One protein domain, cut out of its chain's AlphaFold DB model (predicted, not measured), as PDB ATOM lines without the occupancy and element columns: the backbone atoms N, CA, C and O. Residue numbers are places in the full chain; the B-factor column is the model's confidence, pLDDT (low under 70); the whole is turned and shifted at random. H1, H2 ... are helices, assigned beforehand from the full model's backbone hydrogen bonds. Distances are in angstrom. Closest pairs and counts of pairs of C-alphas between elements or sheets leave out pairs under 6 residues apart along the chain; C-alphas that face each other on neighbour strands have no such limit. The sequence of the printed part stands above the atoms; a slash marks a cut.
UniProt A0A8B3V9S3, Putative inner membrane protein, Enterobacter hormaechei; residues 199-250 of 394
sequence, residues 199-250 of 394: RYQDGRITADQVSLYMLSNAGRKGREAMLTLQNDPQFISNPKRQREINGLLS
ATOM      1  N   ARG A 199     -10.947  11.728  37.236       90.38
ATOM      2  CA  ARG A 199     -11.243  10.333  36.870       90.38
ATOM      3  C   ARG A 199     -10.090   9.378  37.161       90.38
ATOM      4  O   ARG A 199     -10.357   8.221  37.473       90.38
ATOM      5  N   TYR A 200      -8.849   9.844  37.030       92.25
ATOM      6  CA  TYR A 200      -7.667   9.066  37.395       92.25
ATOM      7  C   TYR A 200      -7.591   8.868  38.912       92.25
ATOM      8  O   TYR A 200      -7.464   7.741  39.373       92.25
ATOM      9  N   GLN A 201      -7.786   9.940  39.681       90.06
ATOM     10  CA  GLN A 201      -7.797   9.901  41.148       90.06
ATOM     11  C   GLN A 201      -8.946   9.048  41.709       90.06
ATOM     12  O   GLN A 201      -8.752   8.313  42.670       90.06
ATOM     13  N   ASP A 202     -10.113   9.079  41.062       90.62
ATOM     14  CA  ASP A 202     -11.272   8.242  41.396       90.62
ATOM     15  C   ASP A 202     -11.101   6.768  40.962       90.62
ATOM     16  O   ASP A 202     -12.025   5.970  41.119       90.62
ATOM     17  N   GLY A 203      -9.974   6.398  40.337       88.00
ATOM     18  CA  GLY A 203      -9.711   5.039  39.852       88.00
ATOM     19  C   GLY A 203     -10.581   4.597  38.667       88.00
ATOM     20  O   GLY A 203     -10.580   3.422  38.303       88.00
ATOM     21  N   ARG A 204     -11.328   5.514  38.031       87.75
ATOM     22  CA  ARG A 204     -12.152   5.205  36.844       87.75
ATOM     23  C   ARG A 204     -11.318   4.999  35.579       87.75
ATOM     24  O   ARG A 204     -11.837   4.447  34.613       87.75
ATOM     25  N   ILE A 205     -10.083   5.499  35.565       89.50
ATOM     26  CA  ILE A 205      -9.095   5.261  34.506       89.50
ATOM     27  C   ILE A 205      -7.764   4.835  35.130       89.50
ATOM     28  O   ILE A 205      -7.395   5.326  36.194       89.50
ATOM     29  N   THR A 206      -7.041   3.933  34.468       87.62
ATOM     30  CA  THR A 206      -5.725   3.451  34.928       87.62
ATOM     31  C   THR A 206      -4.587   4.372  34.477       87.62
ATOM     32  O   THR A 206      -4.764   5.206  33.586       87.62
ATOM     33  N   ALA A 207      -3.388   4.202  35.047       86.12
ATOM     34  CA  ALA A 207      -2.199   4.984  34.681       86.12
ATOM     35  C   ALA A 207      -1.860   4.919  33.175       86.12
ATOM     36  O   ALA A 207      -1.428   5.920  32.592       86.12
ATOM     37  N   ASP A 208      -2.117   3.778  32.528       83.50
ATOM     38  CA  ASP A 208      -1.897   3.585  31.088       83.50
ATOM     39  C   ASP A 208      -2.968   4.272  30.224       83.50
ATOM     40  O   ASP A 208      -2.695   4.677  29.096       83.50
ATOM     41  N   GLN A 209      -4.179   4.462  30.754       85.94
ATOM     42  CA  GLN A 209      -5.280   5.139  30.057       85.94
ATOM     43  C   GLN A 209      -5.189   6.667  30.128       85.94
ATOM     44  O   GLN A 209      -5.916   7.367  29.418       85.94
ATOM     45  N   VAL A 210      -4.307   7.210  30.968       89.50
ATOM     46  CA  VAL A 210      -4.110   8.656  31.074       89.50
ATOM     47  C   VAL A 210      -3.505   9.196  29.770       89.50
ATOM     48  O   VAL A 210      -2.396   8.838  29.375       89.50
ATOM     49  N   SER A 211      -4.196  10.106  29.087       88.44
ATOM     50  CA  SER A 211      -3.678  10.688  27.844       88.44
ATOM     51  C   SER A 211      -2.630  11.778  28.110       88.44
ATOM     52  O   SER A 211      -2.968  12.939  28.333       88.44
ATOM     53  N   LEU A 212      -1.340  11.428  28.032       87.25
ATOM     54  CA  LEU A 212      -0.244  12.406  28.140       87.25
ATOM     55  C   LEU A 212      -0.231  13.411  26.978       87.25
ATOM     56  O   LEU A 212       0.127  14.563  27.184       87.25
ATOM     57  N   TYR A 213      -0.682  13.006  25.788       84.81
ATOM     58  CA  TYR A 213      -0.817  13.888  24.623       84.81
ATOM     59  C   TYR A 213      -1.827  15.024  24.857       84.81
ATOM     60  O   TYR A 213      -1.593  16.183  24.519       84.81
ATOM     61  N   MET A 214      -2.969  14.707  25.474       86.94
ATOM     62  CA  MET A 214      -3.967  15.717  25.824       86.94
ATOM     63  C   MET A 214      -3.419  16.693  26.873       86.94
ATOM     64  O   MET A 214      -3.602  17.904  26.738       86.94
ATOM     65  N   LEU A 215      -2.681  16.187  27.869       90.00
ATOM     66  CA  LEU A 215      -2.030  17.023  28.878       90.00
ATOM     67  C   LEU A 215      -0.903  17.883  28.288       90.00
ATOM     68  O   LEU A 215      -0.804  19.056  28.632       90.00
ATOM     69  N   SER A 216      -0.085  17.373  27.364       86.00
ATOM     70  CA  SER A 216       0.971  18.179  26.736       86.00
ATOM     71  C   SER A 216       0.407  19.358  25.943       86.00
ATOM     72  O   SER A 216       0.995  20.440  25.938       86.00
ATOM     73  N   ASN A 217      -0.767  19.181  25.331       83.31
ATOM     74  CA  ASN A 217      -1.410  20.208  24.508       83.31
ATOM     75  C   ASN A 217      -2.235  21.218  25.325       83.31
ATOM     76  O   ASN A 217      -2.553  22.295  24.827       83.31
ATOM     77  N   ALA A 218      -2.528  20.924  26.595       84.50
ATOM     78  CA  ALA A 218      -3.316  21.781  27.487       84.50
ATOM     79  C   ALA A 218      -2.505  22.923  28.149       84.50
ATOM     80  O   ALA A 218      -2.959  23.551  29.115       84.50
ATOM     81  N   GLY A 219      -1.284  23.187  27.675       85.44
ATOM     82  CA  GLY A 219      -0.441  24.295  28.128       85.44
ATOM     83  C   GLY A 219      -0.107  24.234  29.624       85.44
ATOM     84  O   GLY A 219       0.294  23.197  30.151       85.44
ATOM     85  N   ARG A 220      -0.265  25.360  30.337       86.69
ATOM     86  CA  ARG A 220       0.093  25.463  31.766       86.69
ATOM     87  C   ARG A 220      -0.675  24.469  32.641       86.69
ATOM     88  O   ARG A 220      -0.072  23.855  33.514       86.69
ATOM     89  N   LYS A 221      -1.979  24.295  32.404       87.69
ATOM     90  CA  LYS A 221      -2.825  23.387  33.196       87.69
ATOM     91  C   LYS A 221      -2.473  21.927  32.977       87.69
ATOM     92  O   LYS A 221      -2.385  21.169  33.937       87.69
ATOM     93  N   GLY A 222      -2.181  21.567  31.737       88.62
ATOM     94  CA  GLY A 222      -1.649  20.252  31.419       88.62
ATOM     95  C   GLY A 222      -0.285  19.980  32.049       88.62
ATOM     96  O   GLY A 222      -0.065  18.912  32.610       88.62
ATOM     97  N   ARG A 223       0.608  20.975  32.048       89.00
ATOM     98  CA  ARG A 223       1.913  20.873  32.713       89.00
ATOM     99  C   ARG A 223       1.801  20.706  34.230       89.00
ATOM    100  O   ARG A 223       2.513  19.875  34.781       89.00
ATOM    101  N   GLU A 224       0.924  21.466  34.889       90.94
ATOM    102  CA  GLU A 224       0.627  21.310  36.323       90.94
ATOM    103  C   GLU A 224       0.165  19.869  36.622       90.94
ATOM    104  O   GLU A 224       0.713  19.226  37.512       90.94
ATOM    105  N   ALA A 225      -0.750  19.320  35.815       92.81
ATOM    106  CA  ALA A 225      -1.211  17.937  35.954       92.81
ATOM    107  C   ALA A 225      -0.103  16.893  35.712       92.81
ATOM    108  O   ALA A 225      -0.004  15.919  36.455       92.81
ATOM    109  N   MET A 226       0.767  17.101  34.718       92.12
ATOM    110  CA  MET A 226       1.909  16.212  34.477       92.12
ATOM    111  C   MET A 226       2.925  16.239  35.629       92.12
ATOM    112  O   MET A 226       3.479  15.204  35.978       92.12
ATOM    113  N   LEU A 227       3.145  17.390  36.271       91.56
ATOM    114  CA  LEU A 227       3.983  17.462  37.475       91.56
ATOM    115  C   LEU A 227       3.369  16.683  38.647       91.56
ATOM    116  O   LEU A 227       4.098  16.064  39.418       91.56
ATOM    117  N   THR A 228       2.040  16.669  38.776       91.88
ATOM    118  CA  THR A 228       1.357  15.820  39.764       91.88
ATOM    119  C   THR A 228       1.583  14.338  39.467       91.88
ATOM    120  O   THR A 228       1.985  13.602  40.361       91.88
ATOM    121  N   LEU A 229       1.408  13.916  38.212       91.88
ATOM    122  CA  LEU A 229       1.620  12.526  37.781       91.88
ATOM    123  C   LEU A 229       3.081  12.069  37.908       91.88
ATOM    124  O   LEU A 229       3.337  10.906  38.192       91.88
ATOM    125  N   GLN A 230       4.051  12.970  37.734       90.50
ATOM    126  CA  GLN A 230       5.475  12.661  37.917       90.50
ATOM    127  C   GLN A 230       5.803  12.254  39.362       90.50
ATOM    128  O   GLN A 230       6.747  11.501  39.588       90.50
ATOM    129  N   ASN A 231       5.033  12.749  40.333       89.44
ATOM    130  CA  ASN A 231       5.205  12.427  41.747       89.44
ATOM    131  C   ASN A 231       4.272  11.300  42.219       89.44
ATOM    132  O   ASN A 231       4.300  10.952  43.396       89.44
ATOM    133  N   ASP A 232       3.446  10.739  41.331       90.44
ATOM    134  CA  ASP A 232       2.504   9.673  41.661       90.44
ATOM    135  C   ASP A 232       3.179   8.291  41.535       90.44
ATOM    136  O   ASP A 232       3.540   7.896  40.419       90.44
ATOM    137  N   PRO A 233       3.323   7.522  42.638       87.25
ATOM    138  CA  PRO A 233       3.954   6.203  42.626       87.25
ATOM    139  C   PRO A 233       3.287   5.203  41.675       87.25
ATOM    140  O   PRO A 233       3.981   4.377  41.082       87.25
ATOM    141  N   GLN A 234       1.960   5.266  41.515       86.44
ATOM    142  CA  GLN A 234       1.220   4.356  40.634       86.44
ATOM    143  C   GLN A 234       1.410   4.709  39.159       86.44
ATOM    144  O   GLN A 234       1.327   3.841  38.295       86.44
ATOM    145  N   PHE A 235       1.648   5.985  38.857       87.38
ATOM    146  CA  PHE A 235       1.885   6.426  37.489       87.38
ATOM    147  C   PHE A 235       3.313   6.117  37.030       87.38
ATOM    148  O   PHE A 235       3.532   5.644  35.913       87.38
ATOM    149  N   ILE A 236       4.294   6.379  37.897       86.88
ATOM    150  CA  ILE A 236       5.721   6.209  37.582       86.88
ATOM    151  C   ILE A 236       6.216   4.770  37.726       86.88
ATOM    152  O   ILE A 236       7.336   4.487  37.306       86.88
ATOM    153  N   SER A 237       5.407   3.857  38.274       83.00
ATOM    154  CA  SER A 237       5.759   2.434  38.355       83.00
ATOM    155  C   SER A 237       5.984   1.804  36.981       83.00
ATOM    156  O   SER A 237       6.673   0.795  36.887       83.00
ATOM    157  N   ASN A 238       5.409   2.384  35.921       79.69
ATOM    158  CA  ASN A 238       5.672   1.998  34.542       79.69
ATOM    159  C   ASN A 238       6.848   2.834  33.980       79.69
ATOM    160  O   ASN A 238       6.674   4.031  33.708       79.69
ATOM    161  N   PRO A 239       8.030   2.238  33.723       72.88
ATOM    162  CA  PRO A 239       9.206   2.977  33.255       72.88
ATOM    163  C   PRO A 239       9.021   3.624  31.881       72.88
ATOM    164  O   PRO A 239       9.727   4.579  31.546       72.88
ATOM    165  N   LYS A 240       8.080   3.134  31.062       78.31
ATOM    166  CA  LYS A 240       7.693   3.801  29.811       78.31
ATOM    167  C   LYS A 240       7.019   5.141  30.110       78.31
ATOM    168  O   LYS A 240       7.451   6.173  29.603       78.31
ATOM    169  N   ARG A 241       6.030   5.142  31.004       82.06
ATOM    170  CA  ARG A 241       5.268   6.336  31.411       82.06
ATOM    171  C   ARG A 241       6.142   7.365  32.109       82.06
ATOM    172  O   ARG A 241       6.041   8.555  31.818       82.06
ATOM    173  N   GLN A 242       7.056   6.900  32.959       83.38
ATOM    174  CA  GLN A 242       8.047   7.756  33.604       83.38
ATOM    175  C   GLN A 242       8.961   8.448  32.576       83.38
ATOM    176  O   GLN A 242       9.247   9.639  32.699       83.38
ATOM    177  N   ARG A 243       9.402   7.736  31.530       78.06
ATOM    178  CA  ARG A 243      10.197   8.326  30.439       78.06
ATOM    179  C   ARG A 243       9.394   9.335  29.621       78.06
ATOM    180  O   ARG A 243       9.894  10.433  29.381       78.06
ATOM    181  N   GLU A 244       8.166   8.986  29.236       82.12
ATOM    182  CA  GLU A 244       7.265   9.865  28.476       82.12
ATOM    183  C   GLU A 244       7.015  11.181  29.218       82.12
ATOM    184  O   GLU A 244       7.218  12.260  28.659       82.12
ATOM    185  N   ILE A 245       6.634  11.111  30.497       87.75
ATOM    186  CA  ILE A 245       6.305  12.309  31.271       87.75
ATOM    187  C   ILE A 245       7.530  13.180  31.548       87.75
ATOM    188  O   ILE A 245       7.455  14.402  31.419       87.75
ATOM    189  N   ASN A 246       8.677  12.564  31.850       84.00
ATOM    190  CA  ASN A 246       9.929  13.293  32.033       84.00
ATOM    191  C   ASN A 246      10.328  14.015  30.745       84.00
ATOM    192  O   ASN A 246      10.726  15.176  30.814       84.00
ATOM    193  N   GLY A 247      10.158  13.365  29.589       79.81
ATOM    194  CA  GLY A 247      10.441  13.969  28.292       79.81
ATOM    195  C   GLY A 247       9.537  15.155  27.966       79.81
ATOM    196  O   GLY A 247      10.027  16.210  27.560       79.81
ATOM    197  N   LEU A 248       8.234  15.029  28.235       82.75
ATOM    198  CA  LEU A 248       7.262  16.107  28.025       82.75
ATOM    199  C   LEU A 248       7.467  17.305  28.970       82.75
ATOM    200  O   LEU A 248       7.162  18.440  28.601       82.75
ATOM    201  N   LEU A 249       7.979  17.080  30.184       82.94
ATOM    202  CA  LEU A 249       8.218  18.138  31.175       82.94
ATOM    203  C   LEU A 249       9.546  18.882  30.973       82.94
ATOM    204  O   LEU A 249       9.666  20.055  31.350       82.94
ATOM    205  N   SER A 250      10.547  18.230  30.389       76.12
ATOM    206  CA  SER A 250      11.838  18.844  30.083       76.12
ATOM    207  C   SER A 250      11.758  19.816  28.898       76.12
ATOM    208  O   SER A 250      11.248  19.499  27.832       76.12
TER     209      SER A 250
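AT A GLANCE: This is residues 199 to 250 of the 394 residues of the protein "Putative inner membrane protein" of Enterobacter hormaechei (UniProt A0A8B3V9S3). Three helices, H1, H2 and H4, make a small bundle, their centres at the corners of a triangle: H1 and H2 form a helical hairpin, and H4 comes back beside them, with more contact to H2 than to H1. The short H3 makes the turn from the end of H2 to the beginning of H4, and before H1 comes a long stretch, residues 199 to 211, with no named element. The printed part has 52 residues with four named helices, in the order H1, H2, H3, H4, and no named strand; the class is all helix. It is compact, with a radius of gyration of the C-alphas of 10.1 A, and its C-alphas span 24 by 22 by 16 A.

HOW THE PARTS SIT: Go past residues 199 to 211 to reach H1, residues 212 to 217, and, after a tight link, H2, residues 219 to 230. These two are a hairpin: they touch, H2 with residues 221 to 226 alone, and their closest C-alphas, those of Leu 215 and Gly 222, are 4.1 A apart. They run opposite ways at a shallow tilt of 26 degrees. Next look at H3, residues 233 to 236, which only just touches H2, with 3 pairs of C-alphas within 8 A, and only at the corner by their link. H2 touches it with residues 229 to 230 alone, and the closest C-alphas are those of Leu 229 and Phe 235, 6.1 A apart. H4, residues 239 to 249, only just touches H3, with 3 such pairs, again only at the corner; the closest C-alphas, those of Ile 236 and Gln 242, are 4.9 A apart. H4 touches H2, the closest C-alphas being those of Met 226 and Ile 245 at 6.7 A. These two run opposite ways at a shallow tilt of 33 degrees, only just short of steep. H4 only just touches H1, with 3 pairs of C-alphas within 8 A, the closest those of Ser 216 and Leu 248 at 6.7 A. H1 and H4 run the same way at a shallow tilt of 7 degrees. H1 and H3 are apart. In H1, H2 and H4 every O i to N i+4 pair is within hydrogen-bond range; H3 is too short for such a pair, and its one O i to N i+3 pair is not within range.

IN THESE COORDINATES: Find C-alpha 212 at (-0.244, 12.406, 28.140), where H1 begins; it ends at residue 217. From C-alpha 219 at (-0.441, 24.295, 28.128), H2, the longest helix by residues, runs 16.3 A to C-alpha 230. H3 has four residues. H4 runs 15.3 A from C-alpha 239 to C-alpha 249 at (8.218, 18.138, 31.175).

THE WHOLE: The two C-alphas farthest apart, those of Arg 204 and Ser 250, are 28.4 A from each other. The printed part has no cut, and the three links between helices are tight. The mean pLDDT of the printed part is 86.4, and no printed residue is under 70.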